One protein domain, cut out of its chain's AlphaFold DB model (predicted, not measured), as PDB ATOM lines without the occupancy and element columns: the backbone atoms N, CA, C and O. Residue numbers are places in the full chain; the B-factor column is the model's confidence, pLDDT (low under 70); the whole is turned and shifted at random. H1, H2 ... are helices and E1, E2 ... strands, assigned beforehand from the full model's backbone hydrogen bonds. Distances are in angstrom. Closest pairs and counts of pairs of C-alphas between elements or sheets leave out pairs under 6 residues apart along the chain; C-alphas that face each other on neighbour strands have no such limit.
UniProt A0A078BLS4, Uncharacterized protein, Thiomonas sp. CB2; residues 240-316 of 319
ATOM      1  N   VAL A 240     -20.234  41.482  11.062       84.44
ATOM      2  CA  VAL A 240     -20.131  41.765   9.627       84.44
ATOM      3  C   VAL A 240     -18.939  42.698   9.416       84.44
ATOM      4  O   VAL A 240     -18.739  43.628  10.197       84.44
ATOM      5  N   SER A 241     -18.135  42.460   8.376       83.38
ATOM      6  CA  SER A 241     -17.015  43.339   8.009       83.38
ATOM      7  C   SER A 241     -17.506  44.772   7.767       83.38
ATOM      8  O   SER A 241     -18.479  44.970   7.038       83.38
ATOM      9  N   MET A 242     -16.822  45.759   8.352       87.00
ATOM     10  CA  MET A 242     -17.151  47.178   8.201       87.00
ATOM     11  C   MET A 242     -15.934  47.973   7.722       87.00
ATOM     12  O   MET A 242     -14.945  48.130   8.447       87.00
ATOM     13  N   GLU A 243     -16.031  48.494   6.500       86.19
ATOM     14  CA  GLU A 243     -15.039  49.382   5.888       86.19
ATOM     15  C   GLU A 243     -14.887  50.667   6.714       86.19
ATOM     16  O   GLU A 243     -15.810  51.088   7.413       86.19
ATOM     17  N   ASN A 244     -13.700  51.279   6.668       83.69
ATOM     18  CA  ASN A 244     -13.307  52.491   7.410       83.69
ATOM     19  C   ASN A 244     -13.408  52.431   8.953       83.69
ATOM     20  O   ASN A 244     -12.894  53.319   9.633       83.69
ATOM     21  N   SER A 245     -13.989  51.381   9.541       81.56
ATOM     22  CA  SER A 245     -14.085  51.236  10.995       81.56
ATOM     23  C   SER A 245     -12.724  50.995  11.652       81.56
ATOM     24  O   SER A 245     -11.911  50.204  11.158       81.56
ATOM     25  N   LYS A 246     -12.508  51.567  12.846       72.94
ATOM     26  CA  LYS A 246     -11.366  51.237  13.719       72.94
ATOM     27  C   LYS A 246     -11.321  49.731  14.029       72.94
ATOM     28  O   LYS A 246     -10.287  49.109  13.798       72.94
ATOM     29  N   SER A 247     -12.449  49.129  14.421       70.50
ATOM     30  CA  SER A 247     -12.574  47.681  14.693       70.50
ATOM     31  C   SER A 247     -12.475  46.800  13.440       70.50
ATOM     32  O   SER A 247     -12.128  45.627  13.543       70.50
ATOM     33  N   GLY A 248     -12.805  47.341  12.261       76.25
ATOM     34  CA  GLY A 248     -12.931  46.585  11.007       76.25
ATOM     35  C   GLY A 248     -14.187  45.704  10.895       76.25
ATOM     36  O   GLY A 248     -14.395  45.087   9.856       76.25
ATOM     37  N   TYR A 249     -15.035  45.655  11.926       82.44
ATOM     38  CA  TYR A 249     -16.297  44.908  11.926       82.44
ATOM     39  C   TYR A 249     -17.384  45.623  12.739       82.44
ATOM     40  O   TYR A 249     -17.085  46.460  13.594       82.44
ATOM     41  N   HIS A 250     -18.639  45.256  12.503       85.06
ATOM     42  CA  HIS A 250     -19.806  45.720  13.246       85.06
ATOM     43  C   HIS A 250     -20.688  44.522  13.673       85.06
ATOM     44  O   HIS A 250     -20.929  43.638  12.845       85.06
ATOM     45  N   PRO A 251     -21.140  44.426  14.940       84.50
ATOM     46  CA  PRO A 251     -21.958  43.308  15.423       84.50
ATOM     47  C   PRO A 251     -23.435  43.444  15.008       84.50
ATOM     48  O   PRO A 251     -24.233  44.117  15.654       84.50
ATOM     49  N   VAL A 252     -23.827  42.732  13.955       87.31
ATOM     50  CA  VAL A 252     -25.208  42.666  13.457       87.31
ATOM     51  C   VAL A 252     -25.911  41.469  14.092       87.31
ATOM     52  O   VAL A 252     -25.889  40.366  13.549       87.31
ATOM     53  N   HIS A 253     -26.536  41.654  15.256       83.94
ATOM     54  CA  HIS A 253     -27.119  40.539  16.019       83.94
ATOM     55  C   HIS A 253     -28.254  39.785  15.296       83.94
ATOM     56  O   HIS A 253     -28.373  38.568  15.466       83.94
ATOM     57  N   ASP A 254     -29.036  40.445  14.436       88.62
ATOM     58  CA  ASP A 254     -30.086  39.782  13.652       88.62
ATOM     59  C   ASP A 254     -29.523  38.914  12.510       88.62
ATOM     60  O   ASP A 254     -28.809  39.386  11.623       88.62
ATOM     61  N   ALA A 255     -29.888  37.631  12.510       86.19
ATOM     62  CA  ALA A 255     -29.405  36.657  11.535       86.19
ATOM     63  C   ALA A 255     -29.983  36.878  10.127       86.19
ATOM     64  O   ALA A 255     -29.269  36.677   9.144       86.19
ATOM     65  N   ALA A 256     -31.239  37.328  10.011       90.00
ATOM     66  CA  ALA A 256     -31.852  37.590   8.709       90.00
ATOM     67  C   ALA A 256     -31.157  38.761   7.995       90.00
ATOM     68  O   ALA A 256     -30.896  38.693   6.793       90.00
ATOM     69  N   THR A 257     -30.773  39.796   8.745       91.62
ATOM     70  CA  THR A 257     -30.003  40.943   8.253       91.62
ATOM     71  C   THR A 257     -28.596  40.528   7.815       91.62
ATOM     72  O   THR A 257     -28.180  40.916   6.723       91.62
ATOM     73  N   ARG A 258     -27.890  39.670   8.573       91.62
ATOM     74  CA  ARG A 258     -26.580  39.120   8.151       91.62
ATOM     75  C   ARG A 258     -26.665  38.342   6.836       91.62
ATOM     76  O   ARG A 258     -25.891  38.608   5.917       91.62
ATOM     77  N   GLU A 259     -27.624  37.425   6.715       89.56
ATOM     78  CA  GLU A 259     -27.830  36.662   5.475       89.56
ATOM     79  C   GLU A 259     -28.290  37.551   4.309       89.56
ATOM     80  O   GLU A 259     -27.888  37.319   3.172       89.56
ATOM     81  N   THR A 260     -29.060  38.614   4.565       91.25
ATOM     82  CA  THR A 260     -29.471  39.577   3.527       91.25
ATOM     83  C   THR A 260     -28.290  40.406   3.016       91.25
ATOM     84  O   THR A 260     -28.107  40.511   1.802       91.25
ATOM     85  N   LEU A 261     -27.447  40.930   3.916       90.62
ATOM     86  CA  LEU A 261     -26.219  41.650   3.552       90.62
ATOM     87  C   LEU A 261     -25.315  40.772   2.669       90.62
ATOM     88  O   LEU A 261     -24.903  41.186   1.584       90.62
ATOM     89  N   LYS A 262     -25.099  39.519   3.087       88.69
ATOM     90  CA  LYS A 262     -24.316  38.515   2.355       88.69
ATOM     91  C   LYS A 262     -24.927  38.162   0.992       88.69
ATOM     92  O   LYS A 262     -24.212  38.179  -0.007       88.69
ATOM     93  N   ARG A 263     -26.238  37.886   0.927       88.94
ATOM     94  CA  ARG A 263     -26.971  37.505  -0.300       88.94
ATOM     95  C   ARG A 263     -26.834  38.538  -1.417       88.94
ATOM     96  O   ARG A 263     -26.707  38.161  -2.579       88.94
ATOM     97  N   TYR A 264     -26.889  39.821  -1.069       87.44
ATOM     98  CA  TYR A 264     -26.860  40.914  -2.040       87.44
ATOM     99  C   TYR A 264     -25.475  41.567  -2.192       87.44
ATOM    100  O   TYR A 264     -25.336  42.480  -3.003       87.44
ATOM    101  N   GLY A 265     -24.444  41.106  -1.473       87.31
ATOM    102  CA  GLY A 265     -23.103  41.707  -1.522       87.31
ATOM    103  C   GLY A 265     -23.078  43.150  -1.006       87.31
ATOM    104  O   GLY A 265     -22.376  43.998  -1.558       87.31
ATOM    105  N   LEU A 266     -23.895  43.434   0.011       90.62
ATOM    106  CA  LEU A 266     -23.989  44.738   0.659       90.62
ATOM    107  C   LEU A 266     -22.917  44.853   1.746       90.62
ATOM    108  O   LEU A 266     -22.714  43.934   2.541       90.62
ATOM    109  N   ARG A 267     -22.241  45.998   1.779       89.88
ATOM    110  CA  ARG A 267     -21.087  46.280   2.635       89.88
ATOM    111  C   ARG A 267     -21.460  47.362   3.637       89.88
ATOM    112  O   ARG A 267     -22.149  48.315   3.276       89.88
ATOM    113  N   LEU A 268     -21.004  47.214   4.878       91.25
ATOM    114  CA  LEU A 268     -21.114  48.264   5.886       91.25
ATOM    115  C   LEU A 268     -19.887  49.172   5.788       91.25
ATOM    116  O   LEU A 268     -18.760  48.683   5.700       91.25
ATOM    117  N   ILE A 269     -20.100  50.482   5.825       90.38
ATOM    118  CA  ILE A 269     -19.049  51.500   5.777       90.38
ATOM    119  C   ILE A 269     -19.247  52.437   6.967       90.38
ATOM    120  O   ILE A 269     -20.312  53.033   7.115       90.38
ATOM    121  N   ALA A 270     -18.228  52.598   7.810       89.25
ATOM    122  CA  ALA A 270     -18.227  53.639   8.830       89.25
ATOM    123  C   ALA A 270     -18.017  55.007   8.160       89.25
ATOM    124  O   ALA A 270     -17.003  55.232   7.494       89.25
ATOM    125  N   THR A 271     -18.972  55.921   8.330       87.31
ATOM    126  CA  THR A 271     -18.906  57.293   7.790       87.31
ATOM    127  C   THR A 271     -18.449  58.305   8.842       87.31
ATOM    128  O   THR A 271     -17.929  59.364   8.501       87.31
ATOM    129  N   SER A 272     -18.573  57.962  10.127       84.94
ATOM    130  CA  SER A 272     -17.920  58.640  11.250       84.94
ATOM    131  C   SER A 272     -17.684  57.648  12.398       84.94
ATOM    132  O   SER A 272     -17.963  56.457  12.260       84.94
ATOM    133  N   GLU A 273     -17.210  58.111  13.560       78.62
ATOM    134  CA  GLU A 273     -17.096  57.254  14.753       78.62
ATOM    135  C   GLU A 273     -18.439  56.718  15.273       78.62
ATOM    136  O   GLU A 273     -18.445  55.746  16.021       78.62
ATOM    137  N   ARG A 274     -19.565  57.344  14.900       83.50
ATOM    138  CA  ARG A 274     -20.910  56.942  15.345       83.50
ATOM    139  C   ARG A 274     -21.890  56.652  14.218       83.50
ATOM    140  O   ARG A 274     -22.943  56.095  14.499       83.50
ATOM    141  N   LEU A 275     -21.585  57.020  12.976       88.56
ATOM    142  CA  LEU A 275     -22.474  56.822  11.828       88.56
ATOM    143  C   LEU A 275     -21.946  55.732  10.895       88.56
ATOM    144  O   LEU A 275     -20.735  55.509  10.796       88.56
ATOM    145  N   MET A 276     -22.867  55.065  10.204       91.38
ATOM    146  CA  MET A 276     -22.553  54.096   9.159       91.38
ATOM    147  C   MET A 276     -23.483  54.211   7.944       91.38
ATOM    148  O   MET A 276     -24.437  54.994   7.916       91.38
ATOM    149  N   GLU A 277     -23.139  53.451   6.911       92.69
ATOM    150  CA  GLU A 277     -23.802  53.371   5.617       92.69
ATOM    151  C   GLU A 277     -23.783  51.917   5.117       92.69
ATOM    152  O   GLU A 277     -22.807  51.194   5.322       92.69
ATOM    153  N   ILE A 278     -24.850  51.495   4.442       92.25
ATOM    154  CA  ILE A 278     -24.906  50.289   3.615       92.25
ATOM    155  C   ILE A 278     -24.654  50.706   2.165       92.25
ATOM    156  O   ILE A 278     -25.427  51.494   1.611       92.25
ATOM    157  N   ARG A 279     -23.634  50.120   1.531       89.88
ATOM    158  CA  ARG A 279     -23.331  50.313   0.106       89.88
ATOM    159  C   ARG A 279     -23.243  48.983  -0.630       89.88
ATOM    160  O   ARG A 279     -22.619  48.043  -0.136       89.88
ATOM    161  N   ASP A 280     -23.811  48.883  -1.828       87.31
ATOM    162  CA  ASP A 280     -23.584  47.705  -2.674       87.31
ATOM    163  C   ASP A 280     -22.177  47.689  -3.302       87.31
ATOM    164  O   ASP A 280     -21.377  48.626  -3.187       87.31
ATOM    165  N   LYS A 281     -21.853  46.593  -3.994       78.19
ATOM    166  CA  LYS A 281     -20.617  46.454  -4.780       78.19
ATOM    167  C   LYS A 281     -20.447  47.558  -5.844       78.19
ATOM    168  O   LYS A 281     -19.316  47.935  -6.124       78.19
ATOM    169  N   ASN A 282     -21.542  48.096  -6.401       78.69
ATOM    170  CA  ASN A 282     -21.507  49.063  -7.508       78.69
ATOM    171  C   ASN A 282     -21.661  50.538  -7.080       78.69
ATOM    172  O   ASN A 282     -21.582  51.417  -7.934       78.69
ATOM    173  N   GLY A 283     -21.961  50.829  -5.807       73.56
ATOM    174  CA  GLY A 283     -22.320  52.182  -5.351       73.56
ATOM    175  C   GLY A 283     -23.683  52.691  -5.852       73.56
ATOM    176  O   GLY A 283     -23.968  53.879  -5.745       73.56
ATOM    177  N   ARG A 284     -24.526  51.807  -6.403       78.19
ATOM    178  CA  ARG A 284     -25.875  52.100  -6.915       78.19
ATOM    179  C   ARG A 284     -26.926  52.125  -5.803       78.19
ATOM    180  O   ARG A 284     -27.918  52.838  -5.932       78.19
ATOM    181  N   TYR A 285     -26.722  51.349  -4.741       80.50
ATOM    182  CA  TYR A 285     -27.515  51.421  -3.517       80.50
ATOM    183  C   TYR A 285     -26.617  51.949  -2.402       80.50
ATOM    184  O   TYR A 285     -25.580  51.359  -2.105       80.50
ATOM    185  N   CYS A 286     -27.029  53.074  -1.828       83.69
ATOM    186  CA  CYS A 286     -26.365  53.800  -0.755       83.69
ATOM    187  C   CYS A 286     -27.464  54.264   0.206       83.69
ATOM    188  O   CYS A 286     -28.352  55.015  -0.195       83.69
ATOM    189  N   VAL A 287     -27.438  53.775   1.445       85.31
ATOM    190  CA  VAL A 287     -28.345  54.203   2.521       85.31
ATOM    191  C   VAL A 287     -27.512  54.339   3.786       85.31
ATOM    192  O   VAL A 287     -26.881  53.374   4.203       85.31
ATOM    193  N   GLY A 288     -27.480  55.520   4.399       84.06
ATOM    194  CA  GLY A 288     -26.584  55.794   5.522       84.06
ATOM    195  C   GLY A 288     -26.939  57.050   6.297       84.06
ATOM    196  O   GLY A 288     -27.986  57.655   6.083       84.06
ATOM    197  N   GLY A 289     -26.053  57.421   7.222       80.69
ATOM    198  CA  GLY A 289     -26.293  58.513   8.170       80.69
ATOM    199  C   GLY A 289     -27.063  58.079   9.421       80.69
ATOM    200  O   GLY A 289     -27.412  58.925  10.239       80.69
ATOM    201  N   PHE A 290     -27.297  56.776   9.597       86.62
ATOM    202  CA  PHE A 290     -27.847  56.201  10.824       86.62
ATOM    203  C   PHE A 290     -26.738  55.788  11.802       86.62
ATOM    204  O   PHE A 290     -25.589  55.552  11.414       86.62
ATOM    205  N   GLY A 291     -27.091  55.742  13.089       84.56
ATOM    206  CA  GLY A 291     -26.162  55.423  14.170       84.56
ATOM    207  C   GLY A 291     -25.698  53.968  14.133       84.56
ATOM    208  O   GLY A 291     -26.491  53.076  13.844       84.56
ATOM    209  N   GLN A 292     -24.434  53.718  14.479       83.75
ATOM    210  CA  GLN A 292     -23.901  52.359  14.624       83.75
ATOM    211  C   GLN A 292     -24.656  51.576  15.711       83.75
ATOM    212  O   GLN A 292     -24.930  50.396  15.530       83.75
ATOM    213  N   ASP A 293     -25.088  52.237  16.785       84.31
ATOM    214  CA  ASP A 293     -25.885  51.611  17.848       84.31
ATOM    215  C   ASP A 293     -27.371  51.392  17.467       84.31
ATOM    216  O   ASP A 293     -28.094  50.680  18.167       84.31
ATOM    217  N   ASP A 294     -27.852  51.966  16.353       88.12
ATOM    218  CA  ASP A 294     -29.247  51.838  15.905       88.12
ATOM    219  C   ASP A 294     -29.455  50.597  15.023       88.12
ATOM    220  O   ASP A 294     -29.625  50.648  13.798       88.12
ATOM    221  N   ALA A 295     -29.493  49.444  15.691       85.44
ATOM    222  CA  ALA A 295     -29.816  48.169  15.063       85.44
ATOM    223  C   ALA A 295     -31.204  48.164  14.382       85.44
ATOM    224  O   ALA A 295     -31.404  47.426  13.418       85.44
ATOM    225  N   ALA A 296     -32.165  48.975  14.841       86.88
ATOM    226  CA  ALA A 296     -33.508  49.018  14.261       86.88
ATOM    227  C   ALA A 296     -33.524  49.753  12.911       86.88
ATOM    228  O   ALA A 296     -34.220  49.319  11.987       86.88
ATOM    229  N   CYS A 297     -32.740  50.824  12.774       89.25
ATOM    230  CA  CYS A 297     -32.527  51.498  11.498       89.25
ATOM    231  C   CYS A 297     -31.695  50.628  10.545       89.25
ATOM    232  O   CYS A 297     -32.112  50.439   9.406       89.25
ATOM    233  N   LEU A 298     -30.636  49.961  11.024       90.44
ATOM    234  CA  LEU A 298     -29.862  49.006  10.216       90.44
ATOM    235  C   LEU A 298     -30.742  47.895   9.606       90.44
ATOM    236  O   LEU A 298     -30.725  47.692   8.392       90.44
ATOM    237  N   ILE A 299     -31.539  47.195  10.426       90.88
ATOM    238  CA  ILE A 299     -32.440  46.116   9.970       90.88
ATOM    239  C   ILE A 299     -33.452  46.641   8.935       90.88
ATOM    240  O   ILE A 299     -33.808  45.931   7.989       90.88
ATOM    241  N   ARG A 300     -33.920  47.884   9.102       91.31
ATOM    242  CA  ARG A 300     -34.861  48.529   8.180       91.31
ATOM    243  C   ARG A 300     -34.191  48.880   6.851       91.31
ATOM    244  O   ARG A 300     -34.662  48.422   5.814       91.31
ATOM    245  N   SER A 301     -33.066  49.590   6.879       91.62
ATOM    246  CA  SER A 301     -32.333  50.004   5.679       91.62
ATOM    247  C   SER A 301     -31.855  48.812   4.844       91.62
ATOM    248  O   SER A 301     -31.972  48.837   3.621       91.62
ATOM    249  N   VAL A 302     -31.390  47.722   5.473       92.06
ATOM    250  CA  VAL A 302     -31.031  46.485   4.749       92.06
ATOM    251  C   VAL A 302     -32.252  45.859   4.064       92.06
ATOM    252  O   VAL A 302     -32.138  45.373   2.938       92.06
ATOM    253  N   ARG A 303     -33.429  45.892   4.703       90.81
ATOM    254  CA  ARG A 303     -34.682  45.386   4.123       90.81
ATOM    255  C   ARG A 303     -35.163  46.242   2.952       90.81
ATOM    256  O   ARG A 303     -35.535  45.679   1.928       90.81
ATOM    257  N   GLU A 304     -35.135  47.563   3.089       90.12
ATOM    258  CA  GLU A 304     -35.543  48.511   2.044       90.12
ATOM    259  C   GLU A 304     -34.640  48.387   0.804       90.12
ATOM    260  O   GLU A 304     -35.138  48.276  -0.318       90.12
ATOM    261  N   VAL A 305     -33.317  48.280   0.995       89.69
ATOM    262  CA  VAL A 305     -32.366  48.003  -0.096       89.69
ATOM    263  C   VAL A 305     -32.653  46.648  -0.754       89.69
ATOM    264  O   VAL A 305     -32.727  46.576  -1.980       89.69
ATOM    265  N   ALA A 306     -32.871  45.583   0.025       89.62
ATOM    266  CA  ALA A 306     -33.195  44.260  -0.516       89.62
ATOM    267  C   ALA A 306     -34.502  44.255  -1.332       89.62
ATOM    268  O   ALA A 306     -34.533  43.706  -2.432       89.62
ATOM    269  N   GLN A 307     -35.556  44.916  -0.843       88.88
ATOM    270  CA  GLN A 307     -36.826  45.063  -1.562       88.88
ATOM    271  C   GLN A 307     -36.644  45.833  -2.876       88.88
ATOM    272  O   GLN A 307     -37.087  45.363  -3.924       88.88
ATOM    273  N   GLY A 308     -35.908  46.950  -2.855       86.75
ATOM    274  CA  GLY A 308     -35.591  47.719  -4.060       86.75
ATOM    275  C   GLY A 308     -34.699  46.974  -5.065       86.75
ATOM    276  O   GLY A 308     -34.692  47.321  -6.246       86.75
ATOM    277  N   ILE A 309     -33.940  45.958  -4.639       86.88
ATOM    278  CA  ILE A 309     -33.188  45.053  -5.528       86.88
ATOM    279  C   ILE A 309     -34.116  43.988  -6.132       86.88
ATOM    280  O   ILE A 309     -34.060  43.734  -7.337       86.88
ATOM    281  N   GLU A 310     -34.988  43.379  -5.324       88.38
ATOM    282  CA  GLU A 310     -35.962  42.384  -5.791       88.38
ATOM    283  C   GLU A 310     -36.974  42.982  -6.777       88.38
ATOM    284  O   GLU A 310     -37.299  42.346  -7.780       88.38
ATOM    285  N   GLU A 311     -37.429  44.214  -6.549       86.94
ATOM    286  CA  GLU A 311     -38.315  44.937  -7.463       86.94
ATOM    287  C   GLU A 311     -37.635  45.240  -8.806       86.94
ATOM    288  O   GLU A 311     -38.203  44.950  -9.860       86.94
ATOM    289  N   ARG A 312     -36.377  45.709  -8.804       83.19
ATOM    290  CA  ARG A 312     -35.605  45.867 -10.050       83.19
ATOM    291  C   ARG A 312     -35.459  44.546 -10.807       83.19
ATOM    292  O   ARG A 312     -35.651  44.543 -12.020       83.19
ATOM    293  N   ARG A 313     -35.194  43.433 -10.113       84.69
ATOM    294  CA  ARG A 313     -35.103  42.099 -10.734       84.69
ATOM    295  C   ARG A 313     -36.439  41.626 -11.321       84.69
ATOM    296  O   ARG A 313     -36.431  41.070 -12.414       84.69
ATOM    297  N   LYS A 314     -37.576  41.888 -10.661       84.62
ATOM    298  CA  LYS A 314     -38.923  41.651 -11.232       84.62
ATOM    299  C   LYS A 314     -39.156  42.480 -12.499       84.62
ATOM    300  O   LYS A 314     -39.705  41.967 -13.466       84.62
ATOM    301  N   ASN A 315     -38.661  43.715 -12.518       84.75
ATOM    302  CA  ASN A 315     -38.744  44.634 -13.655       84.75
ATOM    303  C   ASN A 315     -37.649  44.391 -14.725       84.75
ATOM    304  O   ASN A 315     -37.370  45.277 -15.530       84.75
ATOM    305  N   GLY A 316     -36.999  43.219 -14.731       77.12
ATOM    306  CA  GLY A 316     -35.998  42.822 -15.733       77.12
ATOM    307  C   GLY A 316     -34.625  43.500 -15.615       77.12
ATOM    308  O   GLY A 316     -33.752  43.275 -16.452       77.12
TER     309      GLY A 316
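Overview. This is residues 240 to 316 of the 319 residues of an uncharacterized protein of Thiomonas sp. CB2 (UniProt A0A078BLS4). A strongly twisted sheet of five strands has one long helix, H2, packed on one face; the short helix H1 packs on H2 and only grazes the sheet. Residues 311 to 316, of which 311 to 314 belong to H2, stick out. The 77 printed residues include two named helices and five strands, in the order E1 E2 H1 E3 E4 E5 H2, class mixed; the mixed sheet runs E2 E1 E3 E4 E5. The whole is compact, radius of gyration of the C-alphas 12.0 A, yet elongated, spanning 39 by 23 by 18 A.

Arrangement. E1, residues 240 to 243, and E2, residues 249 to 251, form an antiparallel hairpin; N 240 and O 250 are 2.9 A apart, within hydrogen-bond range. H1, residues 255 to 264, only grazes the sheet with residues 258 to 262. E3, residues 267 to 270, is parallel to E1, with N 243 and O 268 at 2.9 A. E4, residues 275 to 279, and E5, residues 286 to 291, complete a meander with E3, each strand the antiparallel neighbour of the one before; N 269 and O 277 are 2.8 A apart, N 278 and O 287 2.8 A. H2, residues 295 to 314, makes two layers with the sheet, at a height of 10.8 A, over E4 and only just over E5, where 3 of its C-alphas fall. Its residues 299 to 306 alone touch H1, closest C-alphas Thr 257 and Ile 299, 6.0 A, the same way at a steep tilt of 39 degrees. In both helices every O i to N i+4 pair is within hydrogen-bond range.

Along the chain. E1 begins at C-alpha 240 (-20.131, 41.765, 9.627). H1 measures 14.5 A, E4 13.4 A, E5 15.0 A and H2 28.6 A, ending at C-alpha 314 (-38.923, 41.651, -11.232).

Size, cuts and confidence. The C-alphas of Lys 246 and Gly 316 are farthest apart, 39.3 A. The printed part has no cut and no long link; no printed residue is under 70 in pLDDT.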